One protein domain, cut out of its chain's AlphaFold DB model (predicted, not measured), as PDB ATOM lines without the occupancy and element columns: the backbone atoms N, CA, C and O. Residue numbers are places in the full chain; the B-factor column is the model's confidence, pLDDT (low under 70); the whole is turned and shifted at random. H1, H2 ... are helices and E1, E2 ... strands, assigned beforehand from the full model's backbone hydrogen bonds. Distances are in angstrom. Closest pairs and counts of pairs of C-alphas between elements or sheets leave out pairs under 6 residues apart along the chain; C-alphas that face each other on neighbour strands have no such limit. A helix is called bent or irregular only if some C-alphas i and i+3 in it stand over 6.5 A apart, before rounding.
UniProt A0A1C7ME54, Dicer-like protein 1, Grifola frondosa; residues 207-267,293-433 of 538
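AT A GLANCE: This is residues 207 to 267 and 293 to 433 of the 538 residues of the protein "Dicer-like protein 1" of Grifola frondosa (UniProt A0A1C7ME54). A small parallel three-stranded sheet lies between two helices, H6 on one face and H7 on the other, and on the side of H6 away from the sheet packs the helical hairpin of H2 and H3. H4 crosses H3, H5 meets the end of H2, and residues 259 to 267 of H3 stick out, as do residues 385 to 391. The printed part has 202 residues with seven named helices and three named strands, in the order H1 H2 H3 H4 H5 E1 H6 E2 H7 E3; the sheet's order is E1 E3 E2. The class is mostly helix, and the whole is compact, with a radius of gyration of the C-alphas of 18.1 A and spans of 54 by 41 by 38 A.

IN THESE COORDINATES: H1, residues 207 to 210, begins at C-alpha 207 (7.631, 26.443, -31.481). H2 is residues 223 to 237, 20.5 A long, and H3 residues 239 to 267, 41.9 A. H4, residues 293 to 307, 22.1 A, is irregular, with C-alphas 303 and 306 7.4 A apart. H5 is residues 328 to 339, 16.4 A, and E1 residues 347 to 350. H6, residues 354 to 366, 19.4 A, is only just irregular, with C-alphas 362 and 365 6.51 A apart. E2 is residues 376 to 379, H7 residues 390 to 408, 27.8 A, and E3 residues 414 to 417, ending at C-alpha 417 (-16.102, 18.131, -23.002).

HOW THE PARTS SIT: H2 and H3, the hubs, form a hairpin at a shallow tilt of 32 degrees, closest at the C-alphas of Asn 234 and Ala 242, 4.8 A. H1 and H4 only just touch, with 3 pairs of C-alphas within 8 A. H4 touches H3 at 45 degrees, Val 294 to Val 254, C-alphas 6.7 A apart. H5 and H2 touch only at their ends, Leu 330 to Leu 237, C-alphas 5.4 A apart. H6 touches H3, Cys 359 to Ala 241, C-alphas 5.8 A apart. H6 runs along the strands, over E3 and E2, at a height of 8.5 A over the sheet. H7, on the opposite face, is slantwise to E2 at 43 degrees on the local plane. N 349 and O 415 of E1 and E3 are 2.8 A apart, and N 416 and O 377 of E3 and E2 2.8 A, within hydrogen-bond range. Both split unit E1, H6, E2, with E3 between its strands, and strand-helix-strand unit E2, H7, E3 have right-handed crossovers. Every O i to N i+4 pair is within range in H2, H3, H5 and H7; H4 has 9 of 11, H6 6 of 9, and H1 is too short.

THE WHOLE: The farthest C-alphas, Ser 267 and Ala 339, are 58.3 A apart. Residues 268 to 292 are not printed, and C-alphas 267 and 293 are 23.2 A apart across the cut. The links H1 to H2 and H4 to H5 are long. The mean pLDDT of the printed part is 79.6, and residues 264 to 267, 380 to 401 and 419 to 433 are under 70.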
ATOM      1  N   TRP A 207       7.300  25.192 -32.155       88.62
ATOM      2  CA  TRP A 207       7.631  26.443 -31.481       88.62
ATOM      3  C   TRP A 207       8.949  27.080 -31.945       88.62
ATOM      4  O   TRP A 207       8.976  28.254 -32.324       88.62
ATOM      5  N   GLN A 208      10.045  26.316 -31.946       87.44
ATOM      6  CA  GLN A 208      11.360  26.810 -32.362       87.44
ATOM      7  C   GLN A 208      11.379  27.138 -33.858       87.44
ATOM      8  O   GLN A 208      11.883  28.193 -34.248       87.44
ATOM      9  N   ARG A 209      10.768  26.283 -34.689       88.75
ATOM     10  CA  ARG A 209      10.711  26.479 -36.148       88.75
ATOM     11  C   ARG A 209       9.921  27.726 -36.531       88.75
ATOM     12  O   ARG A 209      10.337  28.478 -37.407       88.75
ATOM     13  N   LEU A 210       8.809  27.978 -35.842       88.88
ATOM     14  CA  LEU A 210       7.997  29.168 -36.075       88.88
ATOM     15  C   LEU A 210       8.680  30.446 -35.577       88.88
ATOM     16  O   LEU A 210       8.424  31.505 -36.143       88.88
ATOM     17  N   SER A 211       9.575  30.376 -34.580       87.56
ATOM     18  CA  SER A 211      10.352  31.524 -34.074       87.56
ATOM     19  C   SER A 211       9.474  32.750 -33.758       87.56
ATOM     20  O   SER A 211       9.772  33.883 -34.144       87.56
ATOM     21  N   LEU A 212       8.348  32.519 -33.071       85.56
ATOM     22  CA  LEU A 212       7.320  33.540 -32.819       85.56
ATOM     23  C   LEU A 212       7.818  34.721 -31.965       85.56
ATOM     24  O   LEU A 212       7.227  35.791 -32.014       85.56
ATOM     25  N   GLY A 213       8.921  34.566 -31.225       80.88
ATOM     26  CA  GLY A 213       9.509  35.648 -30.421       80.88
ATOM     27  C   GLY A 213      10.091  36.816 -31.233       80.88
ATOM     28  O   GLY A 213      10.341  37.872 -30.667       80.88
ATOM     29  N   PHE A 214      10.285  36.648 -32.544       81.75
ATOM     30  CA  PHE A 214      10.850  37.664 -33.442       81.75
ATOM     31  C   PHE A 214       9.814  38.199 -34.442       81.75
ATOM     32  O   PHE A 214      10.139  38.478 -35.598       81.75
ATOM     33  N   LEU A 215       8.538  38.246 -34.053       85.19
ATOM     34  CA  LEU A 215       7.497  38.817 -34.903       85.19
ATOM     35  C   LEU A 215       7.550  40.356 -34.866       85.19
ATOM     36  O   LEU A 215       7.619  40.927 -33.778       85.19
ATOM     37  N   PRO A 216       7.521  41.027 -36.032       83.81
ATOM     38  CA  PRO A 216       7.336  42.475 -36.118       83.81
ATOM     39  C   PRO A 216       6.027  42.930 -35.461       83.81
ATOM     40  O   PRO A 216       5.045  42.186 -35.460       83.81
ATOM     41  N   ALA A 217       6.007  44.157 -34.932       80.00
ATOM     42  CA  ALA A 217       4.864  44.706 -34.196       80.00
ATOM     43  C   ALA A 217       3.603  44.872 -35.065       80.00
ATOM     44  O   ALA A 217       2.494  44.933 -34.543       80.00
ATOM     45  N   GLU A 218       3.764  44.921 -36.387       80.31
ATOM     46  CA  GLU A 218       2.680  45.032 -37.363       80.31
ATOM     47  C   GLU A 218       1.890  43.720 -37.519       80.31
ATOM     48  O   GLU A 218       0.777  43.721 -38.043       80.31
ATOM     49  N   ILE A 219       2.450  42.588 -37.074       82.94
ATOM     50  CA  ILE A 219       1.784  41.286 -37.093       82.94
ATOM     51  C   ILE A 219       1.121  41.063 -35.733       82.94
ATOM     52  O   ILE A 219       1.772  40.660 -34.771       82.94
ATOM     53  N   ASP A 220      -0.194  41.280 -35.672       82.00
ATOM     54  CA  ASP A 220      -1.006  41.122 -34.457       82.00
ATOM     55  C   ASP A 220      -1.239  39.638 -34.093       82.00
ATOM     56  O   ASP A 220      -2.333  39.078 -34.211       82.00
ATOM     57  N   ILE A 221      -0.167  38.955 -33.682       85.44
ATOM     58  CA  ILE A 221      -0.209  37.598 -33.134       85.44
ATOM     59  C   ILE A 221       0.102  37.673 -31.632       85.44
ATOM     60  O   ILE A 221       1.212  38.043 -31.248       85.44
ATOM     61  N   PRO A 222      -0.826  37.261 -30.747       86.31
ATOM     62  CA  PRO A 222      -0.643  37.351 -29.302       86.31
ATOM     63  C   PRO A 222       0.244  36.211 -28.769       86.31
ATOM     64  O   PRO A 222      -0.252  35.245 -28.182       86.31
ATOM     65  N   VAL A 223       1.562  36.322 -28.966       89.06
ATOM     66  CA  VAL A 223       2.554  35.269 -28.668       89.06
ATOM     67  C   VAL A 223       2.493  34.784 -27.218       89.06
ATOM     68  O   VAL A 223       2.528  33.579 -26.985       89.06
ATOM     69  N   GLU A 224       2.334  35.681 -26.241       86.00
ATOM     70  CA  GLU A 224       2.264  35.301 -24.820       86.00
ATOM     71  C   GLU A 224       1.072  34.384 -24.521       86.00
ATOM     72  O   GLU A 224       1.225  33.344 -23.884       86.00
ATOM     73  N   ARG A 225      -0.118  34.711 -25.049       86.12
ATOM     74  CA  ARG A 225      -1.323  33.883 -24.864       86.12
ATOM     75  C   ARG A 225      -1.168  32.509 -25.511       86.12
ATOM     76  O   ARG A 225      -1.672  31.521 -24.976       86.12
ATOM     77  N   ILE A 226      -0.499  32.455 -26.662       88.50
ATOM     78  CA  ILE A 226      -0.211  31.208 -27.376       88.50
ATOM     79  C   ILE A 226       0.790  30.374 -26.571       88.50
ATOM     80  O   ILE A 226       0.561  29.182 -26.389       88.50
ATOM     81  N   MET A 227       1.833  30.993 -26.010       90.56
ATOM     82  CA  MET A 227       2.810  30.319 -25.150       90.56
ATOM     83  C   MET A 227       2.141  29.679 -23.933       90.56
ATOM     84  O   MET A 227       2.360  28.501 -23.658       90.56
ATOM     85  N   THR A 228       1.275  30.415 -23.228       86.25
ATOM     86  CA  THR A 228       0.569  29.873 -22.058       86.25
ATOM     87  C   THR A 228      -0.248  28.632 -22.424       86.25
ATOM     88  O   THR A 228      -0.193  27.620 -21.728       86.25
ATOM     89  N   ARG A 229      -0.981  28.666 -23.542       87.75
ATOM     90  CA  ARG A 229      -1.780  27.520 -24.008       87.75
ATOM     91  C   ARG A 229      -0.909  26.361 -24.496       87.75
ATOM     92  O   ARG A 229      -1.213  25.211 -24.199       87.75
ATOM     93  N   TYR A 230       0.200  26.654 -25.169       92.31
ATOM     94  CA  TYR A 230       1.186  25.656 -25.579       92.31
ATOM     95  C   TYR A 230       1.736  24.886 -24.375       92.31
ATOM     96  O   TYR A 230       1.758  23.657 -24.378       92.31
ATOM     97  N   GLN A 231       2.109  25.595 -23.308       90.06
ATOM     98  CA  GLN A 231       2.599  24.986 -22.072       90.06
ATOM     99  C   GLN A 231       1.531  24.125 -21.389       90.06
ATOM    100  O   GLN A 231       1.833  23.014 -20.957       90.06
ATOM    101  N   VAL A 232       0.277  24.590 -21.342       89.19
ATOM    102  CA  VAL A 232      -0.848  23.807 -20.805       89.19
ATOM    103  C   VAL A 232      -1.055  22.517 -21.598       89.19
ATOM    104  O   VAL A 232      -1.200  21.452 -20.994       89.19
ATOM    105  N   ALA A 233      -1.043  22.586 -22.933       91.06
ATOM    106  CA  ALA A 233      -1.161  21.414 -23.795       91.06
ATOM    107  C   ALA A 233       0.014  20.445 -23.594       91.06
ATOM    108  O   ALA A 233      -0.208  19.246 -23.428       91.06
ATOM    109  N   ASN A 234       1.245  20.958 -23.514       92.38
ATOM    110  CA  ASN A 234       2.440  20.147 -23.286       92.38
ATOM    111  C   ASN A 234       2.389  19.417 -21.937       92.38
ATOM    112  O   ASN A 234       2.607  18.210 -21.866       92.38
ATOM    113  N   HIS A 235       2.041  20.133 -20.868       90.69
ATOM    114  CA  HIS A 235       1.948  19.561 -19.528       90.69
ATOM    115  C   HIS A 235       0.794  18.551 -19.420       90.69
ATOM    116  O   HIS A 235       0.936  17.486 -18.821       90.69
ATOM    117  N   SER A 236      -0.352  18.858 -20.031       90.38
ATOM    118  CA  SER A 236      -1.554  18.028 -19.912       90.38
ATOM    119  C   SER A 236      -1.520  16.795 -20.806       90.38
ATOM    120  O   SER A 236      -1.965  15.735 -20.374       90.38
ATOM    121  N   LEU A 237      -1.014  16.914 -22.035       94.56
ATOM    122  CA  LEU A 237      -1.155  15.902 -23.089       94.56
ATOM    123  C   LEU A 237       0.186  15.415 -23.658       94.56
ATOM    124  O   LEU A 237       0.263  14.277 -24.114       94.56
ATOM    125  N   GLY A 238       1.242  16.225 -23.593       93.56
ATOM    126  CA  GLY A 238       2.571  15.916 -24.128       93.56
ATOM    127  C   GLY A 238       2.969  16.795 -25.323       93.56
ATOM    128  O   GLY A 238       2.156  17.580 -25.823       93.56
ATOM    129  N   PRO A 239       4.219  16.673 -25.804       93.94
ATOM    130  CA  PRO A 239       4.809  17.579 -26.791       93.94
ATOM    131  C   PRO A 239       4.117  17.551 -28.154       93.94
ATOM    132  O   PRO A 239       3.888  18.610 -28.735       93.94
ATOM    133  N   TYR A 240       3.701  16.374 -28.636       93.81
ATOM    134  CA  TYR A 240       2.978  16.268 -29.907       93.81
ATOM    135  C   TYR A 240       1.662  17.062 -29.881       93.81
ATOM    136  O   TYR A 240       1.337  17.779 -30.823       93.81
ATOM    137  N   ALA A 241       0.929  16.997 -28.766       93.00
ATOM    138  CA  ALA A 241      -0.306  17.756 -28.590       93.00
ATOM    139  C   ALA A 241      -0.067  19.267 -28.514       93.00
ATOM    140  O   ALA A 241      -0.888  20.047 -28.992       93.00
ATOM    141  N   ALA A 242       1.049  19.681 -27.913       93.50
ATOM    142  CA  ALA A 242       1.442  21.081 -27.859       93.50
ATOM    143  C   ALA A 242       1.760  21.624 -29.258       93.50
ATOM    144  O   ALA A 242       1.288  22.701 -29.626       93.50
ATOM    145  N   ASP A 243       2.502  20.857 -30.059       93.94
ATOM    146  CA  ASP A 243       2.816  21.222 -31.439       93.94
ATOM    147  C   ASP A 243       1.566  21.189 -32.333       93.94
ATOM    148  O   ASP A 243       1.373  22.109 -33.126       93.94
ATOM    149  N   LEU A 244       0.655  20.226 -32.138       92.69
ATOM    150  CA  LEU A 244      -0.651  20.200 -32.806       92.69
ATOM    151  C   LEU A 244      -1.483  21.446 -32.468       92.69
ATOM    152  O   LEU A 244      -2.027  22.083 -33.369       92.69
ATOM    153  N   TYR A 245      -1.569  21.830 -31.187       93.06
ATOM    154  CA  TYR A 245      -2.244  23.067 -30.779       93.06
ATOM    155  C   TYR A 245      -1.661  24.276 -31.516       93.06
ATOM    156  O   TYR A 245      -2.401  25.073 -32.098       93.06
ATOM    157  N   LEU A 246      -0.334  24.400 -31.489       93.50
ATOM    158  CA  LEU A 246       0.372  25.522 -32.085       93.50
ATOM    159  C   LEU A 246       0.146  25.595 -33.594       93.50
ATOM    160  O   LEU A 246      -0.118  26.673 -34.122       93.50
ATOM    161  N   TYR A 247       0.220  24.451 -34.268       92.81
ATOM    162  CA  TYR A 247      -0.029  24.323 -35.694       92.81
ATOM    163  C   TYR A 247      -1.418  24.854 -36.064       92.81
ATOM    164  O   TYR A 247      -1.540  25.724 -36.925       92.81
ATOM    165  N   LEU A 248      -2.456  24.394 -35.363       89.56
ATOM    166  CA  LEU A 248      -3.844  24.778 -35.625       89.56
ATOM    167  C   LEU A 248      -4.101  26.269 -35.360       89.56
ATOM    168  O   LEU A 248      -4.741  26.934 -36.174       89.56
ATOM    169  N   ASP A 249      -3.599  26.800 -34.239       89.69
ATOM    170  CA  ASP A 249      -3.796  28.205 -33.847       89.69
ATOM    171  C   ASP A 249      -3.081  29.152 -34.828       89.69
ATOM    172  O   ASP A 249      -3.666  30.129 -35.299       89.69
ATOM    173  N   ILE A 250      -1.836  28.837 -35.204       91.25
ATOM    174  CA  ILE A 250      -1.048  29.665 -36.124       91.25
ATOM    175  C   ILE A 250      -1.558  29.544 -37.562       91.25
ATOM    176  O   ILE A 250      -1.646  30.570 -38.235       91.25
ATOM    177  N   LYS A 251      -1.964  28.352 -38.022       90.69
ATOM    178  CA  LYS A 251      -2.583  28.172 -39.346       90.69
ATOM    179  C   LYS A 251      -3.807  29.064 -39.505       90.69
ATOM    180  O   LYS A 251      -3.847  29.871 -40.430       90.69
ATOM    181  N   GLN A 252      -4.742  28.999 -38.557       87.44
ATOM    182  CA  GLN A 252      -5.960  29.806 -38.599       87.44
ATOM    183  C   GLN A 252      -5.656  31.312 -38.643       87.44
ATOM    184  O   GLN A 252      -6.290  32.058 -39.387       87.44
ATOM    185  N   ARG A 253      -4.675  31.782 -37.862       88.06
ATOM    186  CA  ARG A 253      -4.279  33.199 -37.854       88.06
ATOM    187  C   ARG A 253      -3.619  33.630 -39.152       88.06
ATOM    188  O   ARG A 253      -3.921  34.706 -39.652       88.06
ATOM    189  N   VAL A 254      -2.716  32.814 -39.691       88.88
ATOM    190  CA  VAL A 254      -2.052  33.103 -40.967       88.88
ATOM    191  C   VAL A 254      -3.087  33.168 -42.086       88.88
ATOM    192  O   VAL A 254      -3.053  34.108 -42.871       88.88
ATOM    193  N   GLU A 255      -4.052  32.246 -42.124       86.81
ATOM    194  CA  GLU A 255      -5.163  32.275 -43.083       86.81
ATOM    195  C   GLU A 255      -6.013  33.546 -42.950       86.81
ATOM    196  O   GLU A 255      -6.335  34.168 -43.959       86.81
ATOM    197  N   GLN A 256      -6.317  33.983 -41.724       85.62
ATOM    198  CA  GLN A 256      -7.026  35.244 -41.476       85.62
ATOM    199  C   GLN A 256      -6.227  36.465 -41.945       85.62
ATOM    200  O   GLN A 256      -6.780  37.341 -42.603       85.62
ATOM    201  N   LEU A 257      -4.926  36.526 -41.650       86.12
ATOM    202  CA  LEU A 257      -4.060  37.622 -42.094       86.12
ATOM    203  C   LEU A 257      -3.951  37.673 -43.623       86.12
ATOM    204  O   LEU A 257      -3.980  38.755 -44.204       86.12
ATOM    205  N   VAL A 258      -3.862  36.511 -44.272       85.44
ATOM    206  CA  VAL A 258      -3.859  36.385 -45.736       85.44
ATOM    207  C   VAL A 258      -5.193  36.857 -46.317       85.44
ATOM    208  O   VAL A 258      -5.199  37.645 -47.258       85.44
ATOM    209  N   HIS A 259      -6.318  36.428 -45.741       84.06
ATOM    210  CA  HIS A 259      -7.648  36.839 -46.188       84.06
ATOM    211  C   HIS A 259      -7.859  38.353 -46.060       84.06
ATOM    212  O   HIS A 259      -8.263  38.994 -47.024       84.06
ATOM    213  N   ASN A 260      -7.484  38.938 -44.919       81.81
ATOM    214  CA  ASN A 260      -7.587  40.378 -44.680       81.81
ATOM    215  C   ASN A 260      -6.703  41.191 -45.641       81.81
ATOM    216  O   ASN A 260      -7.112  42.255 -46.101       81.81
ATOM    217  N   ALA A 261      -5.502  40.694 -45.964       78.81
ATOM    218  CA  ALA A 261      -4.634  41.326 -46.956       78.81
ATOM    219  C   ALA A 261      -5.281  41.312 -48.352       78.81
ATOM    220  O   ALA A 261      -5.321  42.344 -49.018       78.81
ATOM    221  N   HIS A 262      -5.872  40.182 -48.757       78.81
ATOM    222  CA  HIS A 262      -6.591  40.079 -50.028       78.81
ATOM    223  C   HIS A 262      -7.848  40.960 -50.090       78.81
ATOM    224  O   HIS A 262      -8.121  41.546 -51.136       78.81
ATOM    225  N   GLU A 263      -8.613  41.092 -49.001       75.12
ATOM    226  CA  GLU A 263      -9.767  42.006 -48.949       75.12
ATOM    227  C   GLU A 263      -9.349  43.478 -49.050       75.12
ATOM    228  O   GLU A 263     -10.005  44.259 -49.749       75.12
ATOM    229  N   ALA A 264      -8.251  43.861 -48.392       69.44
ATOM    230  CA  ALA A 264      -7.691  45.205 -48.490       69.44
ATOM    231  C   ALA A 264      -7.213  45.513 -49.919       69.44
ATOM    232  O   ALA A 264      -7.529  46.580 -50.448       69.44
ATOM    233  N   ASP A 265      -6.542  44.556 -50.569       67.94
ATOM    234  CA  ASP A 265      -6.113  44.672 -51.966       67.94
ATOM    235  C   ASP A 265      -7.309  44.809 -52.916       67.94
ATOM    236  O   ASP A 265      -7.330  45.700 -53.760       67.94
ATOM    237  N   MET A 266      -8.340  43.971 -52.766       66.12
ATOM    238  CA  MET A 266      -9.549  44.040 -53.596       66.12
ATOM    239  C   MET A 266     -10.313  45.351 -53.395       66.12
ATOM    240  O   MET A 266     -10.822  45.923 -54.360       66.12
ATOM    241  N   SER A 267     -10.361  45.861 -52.164       67.94
ATOM    242  CA  SER A 267     -10.970  47.158 -51.850       67.94
ATOM    243  C   SER A 267     -10.175  48.316 -52.465       67.94
ATOM    244  O   SER A 267     -10.760  49.246 -53.020       67.94
ATOM    245  N   ARG A 293       7.569  37.789 -43.280       88.25
ATOM    246  CA  ARG A 293       7.403  36.940 -42.096       88.25
ATOM    247  C   ARG A 293       6.140  36.069 -42.131       88.25
ATOM    248  O   ARG A 293       6.219  34.910 -41.745       88.25
ATOM    249  N   VAL A 294       5.006  36.570 -42.629       87.69
ATOM    250  CA  VAL A 294       3.766  35.779 -42.771       87.69
ATOM    251  C   VAL A 294       3.937  34.704 -43.848       87.69
ATOM    252  O   VAL A 294       3.560  33.558 -43.617       87.69
ATOM    253  N   LYS A 295       4.600  35.024 -44.973       88.06
ATOM    254  CA  LYS A 295       4.972  34.020 -45.992       88.06
ATOM    255  C   LYS A 295       5.882  32.934 -45.411       88.06
ATOM    256  O   LYS A 295       5.681  31.754 -45.678       88.06
ATOM    257  N   GLN A 296       6.852  33.316 -44.580       89.88
ATOM    258  CA  GLN A 296       7.729  32.360 -43.905       89.88
ATOM    259  C   GLN A 296       6.950  31.433 -42.962       89.88
ATOM    260  O   GLN A 296       7.159  30.224 -43.006       89.88
ATOM    261  N   LEU A 297       6.029  31.968 -42.149       91.12
ATOM    262  CA  LEU A 297       5.153  31.148 -41.302       91.12
ATOM    263  C   LEU A 297       4.313  30.182 -42.148       91.12
ATOM    264  O   LEU A 297       4.229  29.001 -41.827       91.12
ATOM    265  N   GLN A 298       3.742  30.662 -43.255       90.75
ATOM    266  CA  GLN A 298       2.953  29.839 -44.168       90.75
ATOM    267  C   GLN A 298       3.773  28.686 -44.769       90.75
ATOM    268  O   GLN A 298       3.263  27.575 -44.877       90.75
ATOM    269  N   ASN A 299       5.036  28.926 -45.132       91.38
ATOM    270  CA  ASN A 299       5.924  27.883 -45.649       91.38
ATOM    271  C   ASN A 299       6.223  26.819 -44.586       91.38
ATOM    272  O   ASN A 299       6.065  25.635 -44.864       91.38
ATOM    273  N   VAL A 300       6.547  27.227 -43.353       91.88
ATOM    274  CA  VAL A 300       6.795  26.287 -42.243       91.88
ATOM    275  C   VAL A 300       5.558  25.429 -41.949       91.88
ATOM    276  O   VAL A 300       5.681  24.224 -41.733       91.88
ATOM    277  N   LEU A 301       4.361  26.026 -41.968       91.19
ATOM    278  CA  LEU A 301       3.108  25.284 -41.793       91.19
ATOM    279  C   LEU A 301       2.886  24.274 -42.926       91.19
ATOM    280  O   LEU A 301       2.562  23.124 -42.653       91.19
ATOM    281  N   LYS A 302       3.112  24.669 -44.185       90.88
ATOM    282  CA  LYS A 302       2.997  23.763 -45.342       90.88
ATOM    283  C   LYS A 302       3.980  22.597 -45.268       90.88
ATOM    284  O   LYS A 302       3.610  21.479 -45.594       90.88
ATOM    285  N   GLU A 303       5.210  22.836 -44.823       90.06
ATOM    286  CA  GLU A 303       6.211  21.776 -44.652       90.06
ATOM    287  C   GLU A 303       5.796  20.759 -43.580       90.06
ATOM    288  O   GLU A 303       6.063  19.568 -43.720       90.06
ATOM    289  N   CYS A 304       5.124  21.213 -42.520       88.38
ATOM    290  CA  CYS A 304       4.734  20.367 -41.392       88.38
ATOM    291  C   CYS A 304       3.316  19.780 -41.509       88.38
ATOM    292  O   CYS A 304       2.917  19.028 -40.622       88.38
ATOM    293  N   SER A 305       2.553  20.092 -42.564       88.69
ATOM    294  CA  SER A 305       1.142  19.688 -42.685       88.69
ATOM    295  C   SER A 305       0.949  18.173 -42.590       88.69
ATOM    296  O   SER A 305       0.054  17.715 -41.887       88.69
ATOM    297  N   HIS A 306       1.857  17.396 -43.185       89.00
ATOM    298  CA  HIS A 306       1.849  15.930 -43.165       89.00
ATOM    299  C   HIS A 306       1.907  15.302 -41.759       89.00
ATOM    300  O   HIS A 306       1.640  14.114 -41.614       89.00
ATOM    301  N   LEU A 307       2.275  16.068 -40.725       87.25
ATOM    302  CA  LEU A 307       2.312  15.599 -39.335       87.25
ATOM    303  C   LEU A 307       1.007  15.865 -38.578       87.25
ATOM    304  O   LEU A 307       0.794  15.267 -37.524       87.25
ATOM    305  N   PHE A 308       0.162  16.775 -39.070       89.06
ATOM    306  CA  PHE A 308      -0.966  17.327 -38.313       89.06
ATOM    307  C   PHE A 308      -2.299  17.314 -39.068       89.06
ATOM    308  O   PHE A 308      -3.341  17.421 -38.426       89.06
ATOM    309  N   GLU A 309      -2.284  17.180 -40.396       85.12
ATOM    310  CA  GLU A 309      -3.474  17.189 -41.248       85.12
ATOM    311  C   GLU A 309      -3.624  15.889 -42.022       85.12
ATOM    312  O   GLU A 309      -2.727  15.474 -42.753       85.12
ATOM    313  N   ASP A 310      -4.798  15.286 -41.880       81.44
ATOM    314  CA  ASP A 310      -5.254  14.184 -42.711       81.44
ATOM    315  C   ASP A 310      -6.267  14.728 -43.733       81.44
ATOM    316  O   ASP A 310      -7.318  15.262 -43.369       81.44
ATOM    317  N   GLU A 311      -5.940  14.613 -45.024       77.19
ATOM    318  CA  GLU A 311      -6.799  15.073 -46.125       77.19
ATOM    319  C   GLU A 311      -8.123  14.296 -46.206       77.19
ATOM    320  O   GLU A 311      -9.114  14.812 -46.725       77.19
ATOM    321  N   SER A 312      -8.155  13.064 -45.690       78.75
ATOM    322  CA  SER A 312      -9.339  12.206 -45.684       78.75
ATOM    323  C   SER A 312     -10.242  12.448 -44.474       78.75
ATOM    324  O   SER A 312     -11.463  12.315 -44.590       78.75
ATOM    325  N   ASN A 313      -9.665  12.832 -43.328       77.94
ATOM    326  CA  ASN A 313     -10.408  13.073 -42.095       77.94
ATOM    327  C   ASN A 313      -9.854  14.265 -41.278       77.94
ATOM    328  O   ASN A 313      -8.931  14.090 -40.482       77.94
ATOM    329  N   PRO A 314     -10.470  15.463 -41.356       76.69
ATOM    330  CA  PRO A 314      -9.994  16.665 -40.655       76.69
ATOM    331  C   PRO A 314     -10.105  16.596 -39.116       76.69
ATOM    332  O   PRO A 314      -9.594  17.472 -38.399       76.69
ATOM    333  N   ASP A 315     -10.778  15.570 -38.592       76.75
ATOM    334  CA  ASP A 315     -10.968  15.333 -37.161       76.75
ATOM    335  C   ASP A 315      -9.949  14.341 -36.574       76.75
ATOM    336  O   ASP A 315     -10.025  14.011 -35.389       76.75
ATOM    337  N   MET A 316      -8.967  13.897 -37.363       80.44
ATOM    338  CA  MET A 316      -7.883  13.016 -36.923       80.44
ATOM    339  C   MET A 316      -6.513  13.578 -37.304       80.44
ATOM    340  O   MET A 316      -6.395  14.467 -38.146       80.44
ATOM    341  N   VAL A 317      -5.471  13.080 -36.633       87.12
ATOM    342  CA  VAL A 317      -4.088  13.315 -37.057       87.12
ATOM    343  C   VAL A 317      -3.611  12.185 -37.975       87.12
ATOM    344  O   VAL A 317      -3.987  11.034 -37.744       87.12
ATOM    345  N   PRO A 318      -2.759  12.480 -38.975       87.88
ATOM    346  CA  PRO A 318      -2.339  11.506 -39.990       87.88
ATOM    347  C   PRO A 318      -1.299  10.493 -39.484       87.88
ATOM    348  O   PRO A 318      -0.962   9.544 -40.190       87.88
ATOM    349  N   VAL A 319      -0.754  10.702 -38.283       90.12
ATOM    350  CA  VAL A 319       0.300   9.868 -37.695       90.12
ATOM    351  C   VAL A 319      -0.226   9.074 -36.507       90.12
ATOM    352  O   VAL A 319      -1.060   9.554 -35.737       90.12
ATOM    353  N   GLU A 320       0.317   7.876 -36.311       91.62
ATOM    354  CA  GLU A 320       0.150   7.170 -35.043       91.62
ATOM    355  C   GLU A 320       0.839   7.955 -33.924       91.62
ATOM    356  O   GLU A 320       1.932   8.498 -34.107       91.62
ATOM    357  N   VAL A 321       0.206   8.003 -32.751       92.75
ATOM    358  CA  VAL A 321       0.725   8.706 -31.574       92.75
ATOM    359  C   VAL A 321       1.107   7.679 -30.504       92.75
ATOM    360  O   VAL A 321       0.253   7.238 -29.730       92.75
ATOM    361  N   PRO A 322       2.388   7.275 -30.418       93.94
ATOM    362  CA  PRO A 322       2.868   6.403 -29.356       93.94
ATOM    363  C   PRO A 322       2.621   7.002 -27.970       93.94
ATOM    364  O   PRO A 322       2.882   8.182 -27.736       93.94
ATOM    365  N   LEU A 323       2.262   6.160 -26.995       93.00
ATOM    366  CA  LEU A 323       2.108   6.563 -25.584       93.00
ATOM    367  C   LEU A 323       3.341   7.269 -25.011       93.00
ATOM    368  O   LEU A 323       3.256   8.068 -24.079       93.00
ATOM    369  N   LYS A 324       4.509   6.979 -25.574       92.81
ATOM    370  CA  LYS A 324       5.776   7.576 -25.175       92.81
ATOM    371  C   LYS A 324       5.882   9.059 -25.537       92.81
ATOM    372  O   LYS A 324       6.665   9.761 -24.908       92.81
ATOM    373  N   TRP A 325       5.081   9.545 -26.489       93.62
ATOM    374  CA  TRP A 325       4.924  10.971 -26.802       93.62
ATOM    375  C   TRP A 325       3.855  11.648 -25.937       93.62
ATOM    376  O   TRP A 325       3.749  12.871 -25.932       93.62
ATOM    377  N   CYS A 326       3.052  10.870 -25.211       94.88
ATOM    378  CA  CYS A 326       1.984  11.370 -24.356       94.88
ATOM    379  C   CYS A 326       2.504  11.700 -22.953       94.88
ATOM    380  O   CYS A 326       3.402  11.024 -22.440       94.88
ATOM    381  N   SER A 327       1.895  12.690 -22.300       95.62
ATOM    382  CA  SER A 327       2.123  12.983 -20.880       95.62
ATOM    383  C   SER A 327       1.722  11.798 -19.987       95.62
ATOM    384  O   SER A 327       0.872  10.996 -20.384       95.62
ATOM    385  N   PRO A 328       2.250  11.686 -18.751       95.81
ATOM    386  CA  PRO A 328       1.803  10.654 -17.813       95.81
ATOM    387  C   PRO A 328       0.287  10.671 -17.570       95.81
ATOM    388  O   PRO A 328      -0.334   9.614 -17.480       95.81
ATOM    389  N   LYS A 329      -0.320  11.866 -17.549       94.44
ATOM    390  CA  LYS A 329      -1.770  12.057 -17.427       94.44
ATOM    391  C   LYS A 329      -2.535  11.455 -18.611       94.44
ATOM    392  O   LYS A 329      -3.526  10.761 -18.406       94.44
ATOM    393  N   LEU A 330      -2.081  11.701 -19.844       95.81
ATOM    394  CA  LEU A 330      -2.720  11.152 -21.042       95.81
ATOM    395  C   LEU A 330      -2.503   9.637 -21.163       95.81
ATOM    396  O   LEU A 330      -3.421   8.936 -21.577       95.81
ATOM    397  N   ARG A 331      -1.339   9.118 -20.754       95.56
ATOM    398  CA  ARG A 331      -1.103   7.664 -20.689       95.56
ATOM    399  C   ARG A 331      -2.083   6.987 -19.736       95.56
ATOM    400  O   ARG A 331      -2.786   6.080 -20.156       95.56
ATOM    401  N   MET A 332      -2.212   7.508 -18.515       95.81
ATOM    402  CA  MET A 332      -3.174   7.000 -17.531       95.81
ATOM    403  C   MET A 332      -4.606   7.020 -18.076       95.81
ATOM    404  O   MET A 332      -5.328   6.036 -17.964       95.81
ATOM    405  N   LEU A 333      -5.017   8.119 -18.724       95.38
ATOM    406  CA  LEU A 333      -6.327   8.190 -19.373       95.38
ATOM    407  C   LEU A 333      -6.490   7.109 -20.451       95.38
ATOM    408  O   LEU A 333      -7.538   6.473 -20.517       95.38
ATOM    409  N   ALA A 334      -5.477   6.897 -21.290       95.81
ATOM    410  CA  ALA A 334      -5.529   5.884 -22.335       95.81
ATOM    411  C   ALA A 334      -5.626   4.462 -21.758       95.81
ATOM    412  O   ALA A 334      -6.370   3.647 -22.297       95.81
ATOM    413  N   ASP A 335      -4.936   4.184 -20.655       94.56
ATOM    414  CA  ASP A 335      -4.979   2.886 -19.978       94.56
ATOM    415  C   ASP A 335      -6.353   2.636 -19.334       94.56
ATOM    416  O   ASP A 335      -6.913   1.550 -19.480       94.56
ATOM    417  N   ILE A 336      -6.953   3.657 -18.708       93.81
ATOM    418  CA  ILE A 336      -8.321   3.594 -18.162       93.81
ATOM    419  C   ILE A 336      -9.336   3.334 -19.280       93.81
ATOM    420  O   ILE A 336     -10.191   2.456 -19.157       93.81
ATOM    421  N   LEU A 337      -9.248   4.079 -20.387       93.75
ATOM    422  CA  LEU A 337     -10.154   3.908 -21.524       93.75
ATOM    423  C   LEU A 337     -10.048   2.506 -22.123       93.75
ATOM    424  O   LEU A 337     -11.070   1.922 -22.475       93.75
ATOM    425  N   PHE A 338      -8.835   1.963 -22.215       93.75
ATOM    426  CA  PHE A 338      -8.608   0.606 -22.697       93.75
ATOM    427  C   PHE A 338      -9.175  -0.444 -21.730       93.75
ATOM    428  O   PHE A 338      -9.896  -1.342 -22.158       93.75
ATOM    429  N   ALA A 339      -8.916  -0.303 -20.426       92.12
ATOM    430  CA  ALA A 339      -9.364  -1.246 -19.402       92.12
ATOM    431  C   ALA A 339     -10.896  -1.321 -19.268       92.12
ATOM    432  O   ALA A 339     -11.443  -2.397 -19.033       92.12
ATOM    433  N   HIS A 340     -11.593  -0.195 -19.440       88.94
ATOM    434  CA  HIS A 340     -13.054  -0.114 -19.330       88.94
ATOM    435  C   HIS A 340     -13.786  -0.215 -20.677       88.94
ATOM    436  O   HIS A 340     -15.013  -0.069 -20.731       88.94
ATOM    437  N   TYR A 341     -13.065  -0.462 -21.774       89.56
ATOM    438  CA  TYR A 341     -13.688  -0.578 -23.081       89.56
ATOM    439  C   TYR A 341     -14.595  -1.811 -23.170       89.56
ATOM    440  O   TYR A 341     -14.237  -2.928 -22.804       89.56
ATOM    441  N   THR A 342     -15.777  -1.608 -23.742       89.00
ATOM    442  CA  THR A 342     -16.741  -2.652 -24.096       89.00
ATOM    443  C   THR A 342     -17.375  -2.303 -25.443       89.00
ATOM    444  O   THR A 342     -17.353  -1.149 -25.869       89.00
ATOM    445  N   ALA A 343     -18.006  -3.269 -26.118       83.06
ATOM    446  CA  ALA A 343     -18.675  -3.018 -27.402       83.06
ATOM    447  C   ALA A 343     -19.794  -1.953 -27.319       83.06
ATOM    448  O   ALA A 343     -20.159  -1.343 -28.323       83.06
ATOM    449  N   THR A 344     -20.337  -1.718 -26.121       83.06
ATOM    450  CA  THR A 344     -21.366  -0.707 -25.840       83.06
ATOM    451  C   THR A 344     -20.827   0.498 -25.074       83.06
ATOM    452  O   THR A 344     -21.623   1.282 -24.560       83.06
ATOM    453  N   PHE A 345     -19.505   0.636 -24.967       87.19
ATOM    454  CA  PHE A 345     -18.865   1.704 -24.210       87.19
ATOM    455  C   PHE A 345     -19.300   3.077 -24.718       87.19
ATOM    456  O   PHE A 345     -19.311   3.330 -25.923       87.19
ATOM    457  N   GLN A 346     -19.635   3.958 -23.779       85.94
ATOM    458  CA  GLN A 346     -19.840   5.381 -24.004       85.94
ATOM    459  C   GLN A 346     -19.218   6.129 -22.827       85.94
ATOM    460  O   GLN A 346     -19.526   5.824 -21.678       85.94
ATOM    461  N   GLY A 347     -18.343   7.091 -23.108       87.00
ATOM    462  CA  GLY A 347     -17.621   7.837 -22.083       87.00
ATOM    463  C   GLY A 347     -17.644   9.340 -22.320       87.00
ATOM    464  O   GLY A 347     -17.842   9.809 -23.443       87.00
ATOM    465  N   ILE A 348     -17.392  10.097 -21.254       88.12
ATOM    466  CA  ILE A 348     -17.165  11.541 -21.309       88.12
ATOM    467  C   ILE A 348     -15.859  11.842 -20.575       88.12
ATOM    468  O   ILE A 348     -15.667  11.406 -19.443       88.12
ATOM    469  N   VAL A 349     -14.968  12.596 -21.215       90.00
ATOM    470  CA  VAL A 349     -13.739  13.115 -20.613       90.00
ATOM    471  C   VAL A 349     -13.888  14.618 -20.453       90.00
ATOM    472  O   VAL A 349     -13.958  15.354 -21.441       90.00
ATOM    473  N   PHE A 350     -13.903  15.074 -19.206       87.25
ATOM    474  CA  PHE A 350     -13.908  16.496 -18.895       87.25
ATOM    475  C   PHE A 350     -12.490  17.069 -18.928       87.25
ATOM    476  O   PHE A 350     -11.554  16.506 -18.358       87.25
ATOM    477  N   VAL A 351     -12.339  18.207 -19.600       84.81
ATOM    478  CA  VAL A 351     -11.098  18.978 -19.676       84.81
ATOM    479  C   VAL A 351     -11.373  20.451 -19.392       84.81
ATOM    480  O   VAL A 351     -12.423  20.987 -19.736       84.81
ATOM    481  N   GLU A 352     -10.404  21.137 -18.798       80.62
ATOM    482  CA  GLU A 352     -10.569  22.538 -18.390       80.62
ATOM    483  C   GLU A 352     -10.570  23.508 -19.576       80.62
ATOM    484  O   GLU A 352     -11.283  24.512 -19.582       80.62
ATOM    485  N   GLN A 353      -9.757  23.228 -20.600       79.75
ATOM    486  CA  GLN A 353      -9.488  24.178 -21.678       79.75
ATOM    487  C   GLN A 353      -9.882  23.640 -23.051       79.75
ATOM    488  O   GLN A 353      -9.644  22.489 -23.409       79.75
ATOM    489  N   ARG A 354     -10.437  24.530 -23.874       83.56
ATOM    490  CA  ARG A 354     -10.953  24.216 -25.217       83.56
ATOM    491  C   ARG A 354      -9.893  23.672 -26.163       83.56
ATOM    492  O   ARG A 354     -10.153  22.753 -26.924       83.56
ATOM    493  N   HIS A 355      -8.700  24.255 -26.115       84.06
ATOM    494  CA  HIS A 355      -7.606  23.832 -26.980       84.06
ATOM    495  C   HIS A 355      -7.104  22.427 -26.601       84.06
ATOM    496  O   HIS A 355      -6.762  21.648 -27.484       84.06
ATOM    497  N   VAL A 356      -7.150  22.072 -25.308       90.19
ATOM    498  CA  VAL A 356      -6.870  20.713 -24.823       90.19
ATOM    499  C   VAL A 356      -7.926  19.744 -25.350       90.19
ATOM    500  O   VAL A 356      -7.557  18.700 -25.870       90.19
ATOM    501  N   ALA A 357      -9.214  20.107 -25.296       89.44
ATOM    502  CA  ALA A 357     -10.290  19.284 -25.859       89.44
ATOM    503  C   ALA A 357     -10.081  19.008 -27.356       89.44
ATOM    504  O   ALA A 357     -10.189  17.863 -27.795       89.44
ATOM    505  N   ALA A 358      -9.735  20.051 -28.116       88.44
ATOM    506  CA  ALA A 358      -9.503  19.954 -29.552       88.44
ATOM    507  C   ALA A 358      -8.328  19.030 -29.899       88.44
ATOM    508  O   ALA A 358      -8.448  18.189 -30.788       88.44
ATOM    509  N   CYS A 359      -7.209  19.144 -29.178       92.62
ATOM    510  CA  CYS A 359      -6.050  18.280 -29.403       92.62
ATOM    511  C   CYS A 359      -6.329  16.842 -28.960       92.62
ATOM    512  O   CYS A 359      -6.049  15.902 -29.697       92.62
ATOM    513  N   LEU A 360      -6.925  16.665 -27.778       94.19
ATOM    514  CA  LEU A 360      -7.195  15.350 -27.204       94.19
ATOM    515  C   LEU A 360      -8.127  14.515 -28.092       94.19
ATOM    516  O   LEU A 360      -7.867  13.333 -28.299       94.19
ATOM    517  N   ALA A 361      -9.170  15.133 -28.653       91.88
ATOM    518  CA  ALA A 361     -10.115  14.451 -29.534       91.88
ATOM    519  C   ALA A 361      -9.475  13.942 -30.835       91.88
ATOM    520  O   ALA A 361      -9.882  12.893 -31.324       91.88
ATOM    521  N   ARG A 362      -8.467  14.647 -31.368       92.06
ATOM    522  CA  ARG A 362      -7.721  14.205 -32.558       92.06
ATOM    523  C   ARG A 362      -6.659  13.158 -32.235       92.06
ATOM    524  O   ARG A 362      -6.371  12.310 -33.067       92.06
ATOM    525  N   ILE A 363      -6.077  13.220 -31.034       93.75
ATOM    526  CA  ILE A 363      -4.953  12.366 -30.626       93.75
ATOM    527  C   ILE A 363      -5.413  10.999 -30.123       93.75
ATOM    528  O   ILE A 363      -4.822   9.999 -30.515       93.75
ATOM    529  N   LEU A 364      -6.442  10.934 -29.267       94.31
ATOM    530  CA  LEU A 364      -6.882   9.673 -28.647       94.31
ATOM    531  C   LEU A 364      -7.158   8.550 -29.663       94.31
ATOM    532  O   LEU A 364      -6.679   7.443 -29.424       94.31
ATOM    533  N   PRO A 365      -7.868   8.792 -30.787       92.44
ATOM    534  CA  PRO A 365      -8.119   7.752 -31.786       92.44
ATOM    535  C   PRO A 365      -6.848   7.247 -32.484       92.44
ATOM    536  O   PRO A 365      -6.837   6.127 -32.982       92.44
ATOM    537  N   CYS A 366      -5.784   8.052 -32.508       92.81
ATOM    538  CA  CYS A 366      -4.516   7.727 -33.161       92.81
ATOM    539  C   CYS A 366      -3.506   7.057 -32.214       92.81
ATOM    540  O   CYS A 366      -2.396   6.724 -32.631       92.81
ATOM    541  N   ILE A 367      -3.861   6.846 -30.939       94.94
ATOM    542  CA  ILE A 367      -3.044   6.054 -30.014       94.94
ATOM    543  C   ILE A 367      -3.226   4.569 -30.363       94.94
ATOM    544  O   ILE A 367      -4.361   4.091 -30.324       94.94
ATOM    545  N   PRO A 368      -2.148   3.796 -30.618       92.94
ATOM    546  CA  PRO A 368      -2.250   2.420 -31.112       92.94
ATOM    547  C   PRO A 368      -3.184   1.502 -30.310       92.94
ATOM    548  O   PRO A 368      -3.932   0.727 -30.898       92.94
ATOM    549  N   GLN A 369      -3.199   1.614 -28.977       92.25
ATOM    550  CA  GLN A 369      -4.049   0.773 -28.119       92.25
ATOM    551  C   GLN A 369      -5.537   1.155 -28.132       92.25
ATOM    552  O   GLN A 369      -6.380   0.344 -27.767       92.25
ATOM    553  N   LEU A 370      -5.865   2.384 -28.535       92.12
ATOM    554  CA  LEU A 370      -7.239   2.891 -28.617       92.12
ATOM    555  C   LEU A 370      -7.759   2.948 -30.054       92.12
ATOM    556  O   LEU A 370      -8.946   3.220 -30.266       92.12
ATOM    557  N   ASN A 371      -6.879   2.703 -31.026       87.38
ATOM    558  CA  ASN A 371      -7.207   2.751 -32.436       87.38
ATOM    559  C   ASN A 371      -8.377   1.802 -32.734       87.38
ATOM    560  O   ASN A 371      -8.446   0.685 -32.224       87.38
ATOM    561  N   HIS A 372      -9.339   2.284 -33.519       85.38
ATOM    562  CA  HIS A 372     -10.618   1.633 -33.839       85.38
ATOM    563  C   HIS A 372     -11.588   1.403 -32.663       85.38
ATOM    564  O   HIS A 372     -12.786   1.220 -32.900       85.38
ATOM    565  N   LEU A 373     -11.125   1.457 -31.411       88.81
ATOM    566  CA  LEU A 373     -11.970   1.323 -30.224       88.81
ATOM    567  C   LEU A 373     -12.696   2.632 -29.919       88.81
ATOM    568  O   LEU A 373     -13.897   2.634 -29.642       88.81
ATOM    569  N   ILE A 374     -11.976   3.752 -29.996       90.19
ATOM    570  CA  ILE A 374     -12.464   5.067 -29.589       90.19
ATOM    571  C   ILE A 374     -12.706   5.962 -30.807       90.19
ATOM    572  O   ILE A 374     -11.831   6.181 -31.639       90.19
ATOM    573  N   ARG A 375     -13.905   6.538 -30.871       90.31
ATOM    574  CA  ARG A 375     -14.311   7.598 -31.795       90.31
ATOM    575  C   ARG A 375     -14.688   8.809 -30.960       90.31
ATOM    576  O   ARG A 375     -15.669   8.760 -30.211       90.31
ATOM    577  N   CYS A 376     -13.884   9.860 -31.073       90.31
ATOM    578  CA  CYS A 376     -14.026  11.064 -30.266       90.31
ATOM    579  C   CYS A 376     -14.960  12.085 -30.920       90.31
ATOM    580  O   CYS A 376     -14.959  12.260 -32.133       90.31
ATOM    581  N   GLY A 377     -15.719  12.802 -30.096       86.06
ATOM    582  CA  GLY A 377     -16.460  14.000 -30.480       86.06
ATOM    583  C   GLY A 377     -16.170  15.126 -29.498       86.06
ATOM    584  O   GLY A 377     -15.889  14.879 -28.325       86.06
ATOM    585  N   GLN A 378     -16.221  16.369 -29.966       83.44
ATOM    586  CA  GLN A 378     -15.939  17.540 -29.136       83.44
ATOM    587  C   GLN A 378     -17.236  18.225 -28.703       83.44
ATOM    588  O   GLN A 378     -18.125  18.478 -29.521       83.44
ATOM    589  N   LEU A 379     -17.323  18.564 -27.414       76.19
ATOM    590  CA  LEU A 379     -18.430  19.321 -26.833       76.19
ATOM    591  C   LEU A 379     -17.893  20.508 -26.026       76.19
ATOM    592  O   LEU A 379     -17.686  20.463 -24.811       76.19
ATOM    593  N   ILE A 380     -17.622  21.596 -26.739       68.81
ATOM    594  CA  ILE A 380     -16.930  22.764 -26.201       68.81
ATOM    595  C   ILE A 380     -17.852  23.984 -26.246       68.81
ATOM    596  O   ILE A 380     -18.609  24.173 -27.196       68.81
ATOM    597  N   GLY A 381     -17.786  24.842 -25.224       57.34
ATOM    598  CA  GLY A 381     -18.486  26.128 -25.217       57.34
ATOM    599  C   GLY A 381     -18.055  27.062 -26.342       57.34
ATOM    600  O   GLY A 381     -16.875  27.145 -26.673       57.34
ATOM    601  N   HIS A 382     -18.988  27.847 -26.870       58.84
ATOM    602  CA  HIS A 382     -18.655  28.935 -27.783       58.84
ATOM    603  C   HIS A 382     -18.227  30.156 -26.977       58.84
ATOM    604  O   HIS A 382     -18.845  30.532 -25.986       58.84
ATOM    605  N   GLY A 383     -17.075  30.721 -27.317       41.38
ATOM    606  CA  GLY A 383     -16.560  31.904 -26.632       41.38
ATOM    607  C   GLY A 383     -17.286  33.113 -27.169       41.38
ATOM    608  O   GLY A 383     -17.523  33.188 -28.372       41.38
ATOM    609  N   ALA A 384     -17.585  34.067 -26.300       33.69
ATOM    610  CA  ALA A 384     -17.896  35.420 -26.719       33.69
ATOM    611  C   ALA A 384     -16.631  36.060 -27.323       33.69
ATOM    612  O   ALA A 384     -15.977  36.880 -26.694       33.69
ATOM    613  N   SER A 385     -16.244  35.663 -28.538       31.94
ATOM    614  CA  SER A 385     -15.459  36.567 -29.372       31.94
ATOM    615  C   SER A 385     -16.448  37.602 -29.891       31.94
ATOM    616  O   SER A 385     -17.392  37.251 -30.603       31.94
ATOM    617  N   HIS A 386     -16.270  38.864 -29.498       31.56
ATOM    618  CA  HIS A 386     -17.122  39.995 -29.892       31.56
ATOM    619  C   HIS A 386     -17.194  40.219 -31.417       31.56
ATOM    620  O   HIS A 386     -18.002  41.013 -31.883       31.56
ATOM    621  N   THR A 387     -16.397  39.483 -32.193       29.84
ATOM    622  CA  THR A 387     -16.289  39.549 -33.654       29.84
ATOM    623  C   THR A 387     -17.072  38.466 -34.406       29.84
ATOM    624  O   THR A 387     -17.126  38.501 -35.632       29.84
ATOM    625  N   ALA A 388     -17.695  37.495 -33.727       31.78
ATOM    626  CA  ALA A 388     -18.442  36.442 -34.418       31.78
ATOM    627  C   ALA A 388     -19.850  36.921 -34.817       31.78
ATOM    628  O   ALA A 388     -20.713  37.130 -33.957       31.78
ATOM    629  N   SER A 389     -20.071  37.052 -36.132       32.53
ATOM    630  CA  SER A 389     -21.377  37.309 -36.757       32.53
ATOM    631  C   SER A 389     -22.468  36.368 -36.221       32.53
ATOM    632  O   SER A 389     -22.206  35.207 -35.891       32.53
ATOM    633  N   ALA A 390     -23.714  36.850 -36.155       36.12
ATOM    634  CA  ALA A 390     -24.878  36.093 -35.680       36.12
ATOM    635  C   ALA A 390     -25.053  34.733 -36.392       36.12
ATOM    636  O   ALA A 390     -25.502  33.769 -35.772       36.12
ATOM    637  N   HIS A 391     -24.615  34.622 -37.651       33.03
ATOM    638  CA  HIS A 391     -24.636  33.373 -38.417       33.03
ATOM    639  C   HIS A 391     -23.688  32.301 -37.843       33.03
ATOM    640  O   HIS A 391     -24.080  31.147 -37.667       33.03
ATOM    641  N   LEU A 392     -22.471  32.693 -37.446       35.81
ATOM    642  CA  LEU A 392     -21.474  31.806 -36.826       35.81
ATOM    643  C   LEU A 392     -21.923  31.316 -35.444       35.81
ATOM    644  O   LEU A 392     -21.674  30.165 -35.098       35.81
ATOM    645  N   LYS A 393     -22.641  32.151 -34.677       36.97
ATOM    646  CA  LYS A 393     -23.251  31.752 -33.392       36.97
ATOM    647  C   LYS A 393     -24.387  30.734 -33.562       36.97
ATOM    648  O   LYS A 393     -24.564  29.882 -32.694       36.97
ATOM    649  N   GLY A 394     -25.132  30.795 -34.668       37.72
ATOM    650  CA  GLY A 394     -26.157  29.803 -35.011       37.72
ATOM    651  C   GLY A 394     -25.564  28.451 -35.423       37.72
ATOM    652  O   GLY A 394     -26.008  27.412 -34.935       37.72
ATOM    653  N   MET A 395     -24.518  28.456 -36.262       37.97
ATOM    654  CA  MET A 395     -23.807  27.229 -36.660       37.97
ATOM    655  C   MET A 395     -23.140  26.544 -35.465       37.97
ATOM    656  O   MET A 395     -23.286  25.343 -35.284       37.97
ATOM    657  N   ALA A 396     -22.511  27.331 -34.598       48.31
ATOM    658  CA  ALA A 396     -21.945  26.917 -33.322       48.31
ATOM    659  C   ALA A 396     -22.904  26.092 -32.436       48.31
ATOM    660  O   ALA A 396     -22.546  25.025 -31.930       48.31
ATOM    661  N   LEU A 397     -24.139  26.569 -32.246       49.62
ATOM    662  CA  LEU A 397     -25.152  25.862 -31.453       49.62
ATOM    663  C   LEU A 397     -25.570  24.545 -32.128       49.62
ATOM    664  O   LEU A 397     -25.740  23.526 -31.459       49.62
ATOM    665  N   LYS A 398     -25.692  24.560 -33.461       55.34
ATOM    666  CA  LYS A 398     -26.036  23.380 -34.257       55.34
ATOM    667  C   LYS A 398     -24.955  22.302 -34.151       55.34
ATOM    668  O   LYS A 398     -25.281  21.161 -33.855       55.34
ATOM    669  N   THR A 399     -23.679  22.679 -34.239       62.38
ATOM    670  CA  THR A 399     -22.541  21.763 -34.064       62.38
ATOM    671  C   THR A 399     -22.525  21.107 -32.678       62.38
ATOM    672  O   THR A 399     -22.251  19.916 -32.575       62.38
ATOM    673  N   GLN A 400     -22.875  21.835 -31.606       62.47
ATOM    674  CA  GLN A 400     -23.002  21.234 -30.265       62.47
ATOM    675  C   GLN A 400     -24.128  20.198 -30.201       62.47
ATOM    676  O   GLN A 400     -23.932  19.110 -29.659       62.47
ATOM    677  N   GLN A 401     -25.298  20.526 -30.753       63.38
ATOM    678  CA  GLN A 401     -26.442  19.616 -30.777       63.38
ATOM    679  C   GLN A 401     -26.150  18.369 -31.627       63.38
ATOM    680  O   GLN A 401     -26.527  17.259 -31.248       63.38
ATOM    681  N   ASP A 402     -25.433  18.540 -32.735       71.56
ATOM    682  CA  ASP A 402     -25.015  17.457 -33.620       71.56
ATOM    683  C   ASP A 402     -24.037  16.506 -32.917       71.56
ATOM    684  O   ASP A 402     -24.274  15.299 -32.928       71.56
ATOM    685  N   SER A 403     -23.028  17.015 -32.194       72.81
ATOM    686  CA  SER A 403     -22.115  16.182 -31.389       72.81
ATOM    687  C   SER A 403     -22.859  15.305 -30.374       72.81
ATOM    688  O   SER A 403     -22.570  14.115 -30.233       72.81
ATOM    689  N   VAL A 404     -23.860  15.866 -29.687       73.00
ATOM    690  CA  VAL A 404     -24.696  15.123 -28.728       73.00
ATOM    691  C   VAL A 404     -25.545  14.072 -29.437       73.00
ATOM    692  O   VAL A 404     -25.668  12.945 -28.959       73.00
ATOM    693  N   ASN A 405     -26.117  14.412 -30.591       74.88
ATOM    694  CA  ASN A 405     -26.906  13.482 -31.389       74.88
ATOM    695  C   ASN A 405     -26.051  12.322 -31.922       74.88
ATOM    696  O   ASN A 405     -26.493  11.174 -31.871       74.88
ATOM    697  N   PHE A 406     -24.830  12.591 -32.387       80.44
ATOM    698  CA  PHE A 406     -23.881  11.566 -32.823       80.44
ATOM    699  C   PHE A 406     -23.462  10.647 -31.678       80.44
ATOM    700  O   PHE A 406     -23.379   9.432 -31.872       80.44
ATOM    701  N   PHE A 407     -23.284  11.198 -30.477       82.56
ATOM    702  CA  PHE A 407     -23.031  10.409 -29.278       82.56
ATOM    703  C   PHE A 407     -24.231   9.527 -28.908       82.56
ATOM    704  O   PHE A 407     -24.078   8.322 -28.732       82.56
ATOM    705  N   ARG A 408     -25.455  10.075 -28.888       77.50
ATOM    706  CA  ARG A 408     -26.689   9.303 -28.629       77.50
ATOM    707  C   ARG A 408     -26.901   8.178 -29.646       77.50
ATOM    708  O   ARG A 408     -27.312   7.085 -29.275       77.50
ATOM    709  N   LYS A 409     -26.573   8.426 -30.918       80.19
ATOM    710  CA  LYS A 409     -26.627   7.436 -32.009       80.19
ATOM    711  C   LYS A 409     -25.424   6.480 -32.042       80.19
ATOM    712  O   LYS A 409     -25.339   5.674 -32.964       80.19
ATOM    713  N   ARG A 410     -24.495   6.563 -31.077       79.94
ATOM    714  CA  ARG A 410     -23.265   5.747 -30.976       79.94
ATOM    715  C   ARG A 410     -22.310   5.848 -32.173       79.94
ATOM    716  O   ARG A 410     -21.429   5.002 -32.351       79.94
ATOM    717  N   GLN A 411     -22.444   6.900 -32.979       85.94
ATOM    718  CA  GLN A 411     -21.481   7.216 -34.037       85.94
ATOM    719  C   GLN A 411     -20.158   7.674 -33.412       85.94
ATOM    720  O   GLN A 411     -19.087   7.228 -33.816       85.94
ATOM    721  N   VAL A 412     -20.263   8.457 -32.340       87.44
ATOM    722  CA  VAL A 412     -19.185   8.798 -31.409       87.44
ATOM    723  C   VAL A 412     -19.416   8.024 -30.113       87.44
ATOM    724  O   VAL A 412     -20.556   7.923 -29.657       87.44
ATOM    725  N   ASN A 413     -18.359   7.484 -29.508       88.62
ATOM    726  CA  ASN A 413     -18.449   6.775 -28.228       88.62
ATOM    727  C   ASN A 413     -17.645   7.432 -27.098       88.62
ATOM    728  O   ASN A 413     -17.793   7.031 -25.948       88.62
ATOM    729  N   LEU A 414     -16.858   8.468 -27.385       91.31
ATOM    730  CA  LEU A 414     -16.181   9.261 -26.364       91.31
ATOM    731  C   LEU A 414     -16.395  10.753 -26.624       91.31
ATOM    732  O   LEU A 414     -16.013  11.264 -27.675       91.31
ATOM    733  N   LEU A 415     -17.000  11.470 -25.678       89.81
ATOM    734  CA  LEU A 415     -17.113  12.927 -25.746       89.81
ATOM    735  C   LEU A 415     -15.998  13.590 -24.949       89.81
ATOM    736  O   LEU A 415     -15.837  13.321 -23.764       89.81
ATOM    737  N   ILE A 416     -15.272  14.506 -25.580       90.00
ATOM    738  CA  ILE A 416     -14.313  15.377 -24.902       90.00
ATOM    739  C   ILE A 416     -14.990  16.720 -24.659       90.00
ATOM    740  O   ILE A 416     -15.302  17.456 -25.603       90.00
ATOM    741  N   ALA A 417     -15.249  17.025 -23.393       84.06
ATOM    742  CA  ALA A 417     -16.102  18.131 -23.002       84.06
ATOM    743  C   ALA A 417     -15.398  19.120 -22.072       84.06
ATOM    744  O   ALA A 417     -14.592  18.753 -21.227       84.06
ATOM    745  N   THR A 418     -15.750  20.394 -22.217       80.75
ATOM    746  CA  THR A 418     -15.485  21.409 -21.176       80.75
ATOM    747  C   THR A 418     -16.689  21.507 -20.240       80.75
ATOM    748  O   THR A 418     -17.735  20.933 -20.549       80.75
ATOM    749  N   SER A 419     -16.603  22.299 -19.167       64.75
ATOM    750  CA  SER A 419     -17.700  22.514 -18.198       64.75
ATOM    751  C   SER A 419     -19.045  22.948 -18.803       64.75
ATOM    752  O   SER A 419     -20.094  22.898 -18.172       64.75
ATOM    753  N   VAL A 420     -19.073  23.314 -20.087       55.59
ATOM    754  CA  VAL A 420     -20.312  23.540 -20.840       55.59
ATOM    755  C   VAL A 420     -21.226  22.311 -20.879       55.59
ATOM    756  O   VAL A 420     -22.443  22.501 -20.899       55.59
ATOM    757  N   ALA A 421     -20.676  21.094 -20.844       50.12
ATOM    758  CA  ALA A 421     -21.454  19.856 -20.796       50.12
ATOM    759  C   ALA A 421     -21.973  19.493 -19.392       50.12
ATOM    760  O   ALA A 421     -22.824  18.617 -19.293       50.12
ATOM    761  N   GLU A 422     -21.495  20.156 -18.330       51.06
ATOM    762  CA  GLU A 422     -21.864  19.843 -16.937       51.06
ATOM    763  C   GLU A 422     -23.301  20.254 -16.595       51.06
ATOM    764  O   GLU A 422     -23.916  19.674 -15.708       51.06
ATOM    765  N   GLU A 423     -23.869  21.221 -17.323       48.41
ATOM    766  CA  GLU A 423     -25.247  21.667 -17.116       48.41
ATOM    767  C   GLU A 423     -25.975  21.808 -18.456       48.41
ATOM    768  O   GLU A 423     -25.527  22.516 -19.355       48.41
ATOM    769  N   GLY A 424     -27.141  21.189 -18.599       44.94
ATOM    770  CA  GLY A 424     -28.094  21.504 -19.667       44.94
ATOM    771  C   GLY A 424     -28.057  20.632 -20.921       44.94
ATOM    772  O   GLY A 424     -28.831  20.877 -21.841       44.94
ATOM    773  N   LEU A 425     -27.221  19.601 -20.938       49.25
ATOM    774  CA  LEU A 425     -27.423  18.416 -21.764       49.25
ATOM    775  C   LEU A 425     -27.645  17.247 -20.802       49.25
ATOM    776  O   LEU A 425     -27.159  17.298 -19.679       49.25
ATOM    777  N   ASP A 426     -28.434  16.257 -21.208       45.72
ATOM    778  CA  ASP A 426     -28.889  15.125 -20.380       45.72
ATOM    779  C   ASP A 426     -27.728  14.165 -20.033       45.72
ATOM    780  O   ASP A 426     -27.678  13.019 -20.473       45.72
ATOM    781  N   PHE A 427     -26.730  14.681 -19.319       43.50
ATOM    782  CA  PHE A 427     -25.525  14.008 -18.874       43.50
ATOM    783  C   PHE A 427     -25.351  14.294 -17.374       43.50
ATOM    784  O   PHE A 427     -25.523  15.440 -16.952       43.50
ATOM    785  N   PRO A 428     -25.040  13.284 -16.546       33.94
ATOM    786  CA  PRO A 428     -24.752  13.491 -15.131       33.94
ATOM    787  C   PRO A 428     -23.591  14.483 -14.940       33.94
ATOM    788  O   PRO A 428     -22.535  14.338 -15.554       33.94
ATOM    789  N   SER A 429     -23.794  15.496 -14.100       38.12
ATOM    790  CA  SER A 429     -22.803  16.519 -13.739       38.12
ATOM    791  C   SER A 429     -21.712  15.946 -12.822       38.12
ATOM    792  O   SER A 429     -22.056  15.293 -11.838       38.12
ATOM    793  N   VAL A 430     -20.429  16.239 -13.079       38.16
ATOM    794  CA  VAL A 430     -19.299  15.865 -12.198       38.16
ATOM    795  C   VAL A 430     -18.389  17.077 -11.959       38.16
ATOM    796  O   VAL A 430     -17.343  17.218 -12.585       38.16
ATOM    797  N   ASP A 431     -18.780  17.960 -11.042       42.62
ATOM    798  CA  ASP A 431     -17.854  18.932 -10.445       42.62
ATOM    799  C   ASP A 431     -17.150  18.225  -9.279       42.62
ATOM    800  O   ASP A 431     -17.784  17.975  -8.264       42.62
ATOM    801  N   LYS A 432     -15.883  17.821  -9.426       38.72
ATOM    802  CA  LYS A 432     -15.208  16.934  -8.455       38.72
ATOM    803  C   LYS A 432     -15.098  17.525  -7.048       38.72
ATOM    804  O   LYS A 432     -15.292  16.795  -6.084       38.72
ATOM    805  N   ASP A 433     -14.848  18.825  -6.907       39.59
ATOM    806  CA  ASP A 433     -14.659  19.436  -5.584       39.59
ATOM    807  C   ASP A 433     -16.000  19.754  -4.914       39.59
ATOM    808  O   ASP A 433     -16.166  19.535  -3.710       39.59
TER     809      ASP A 433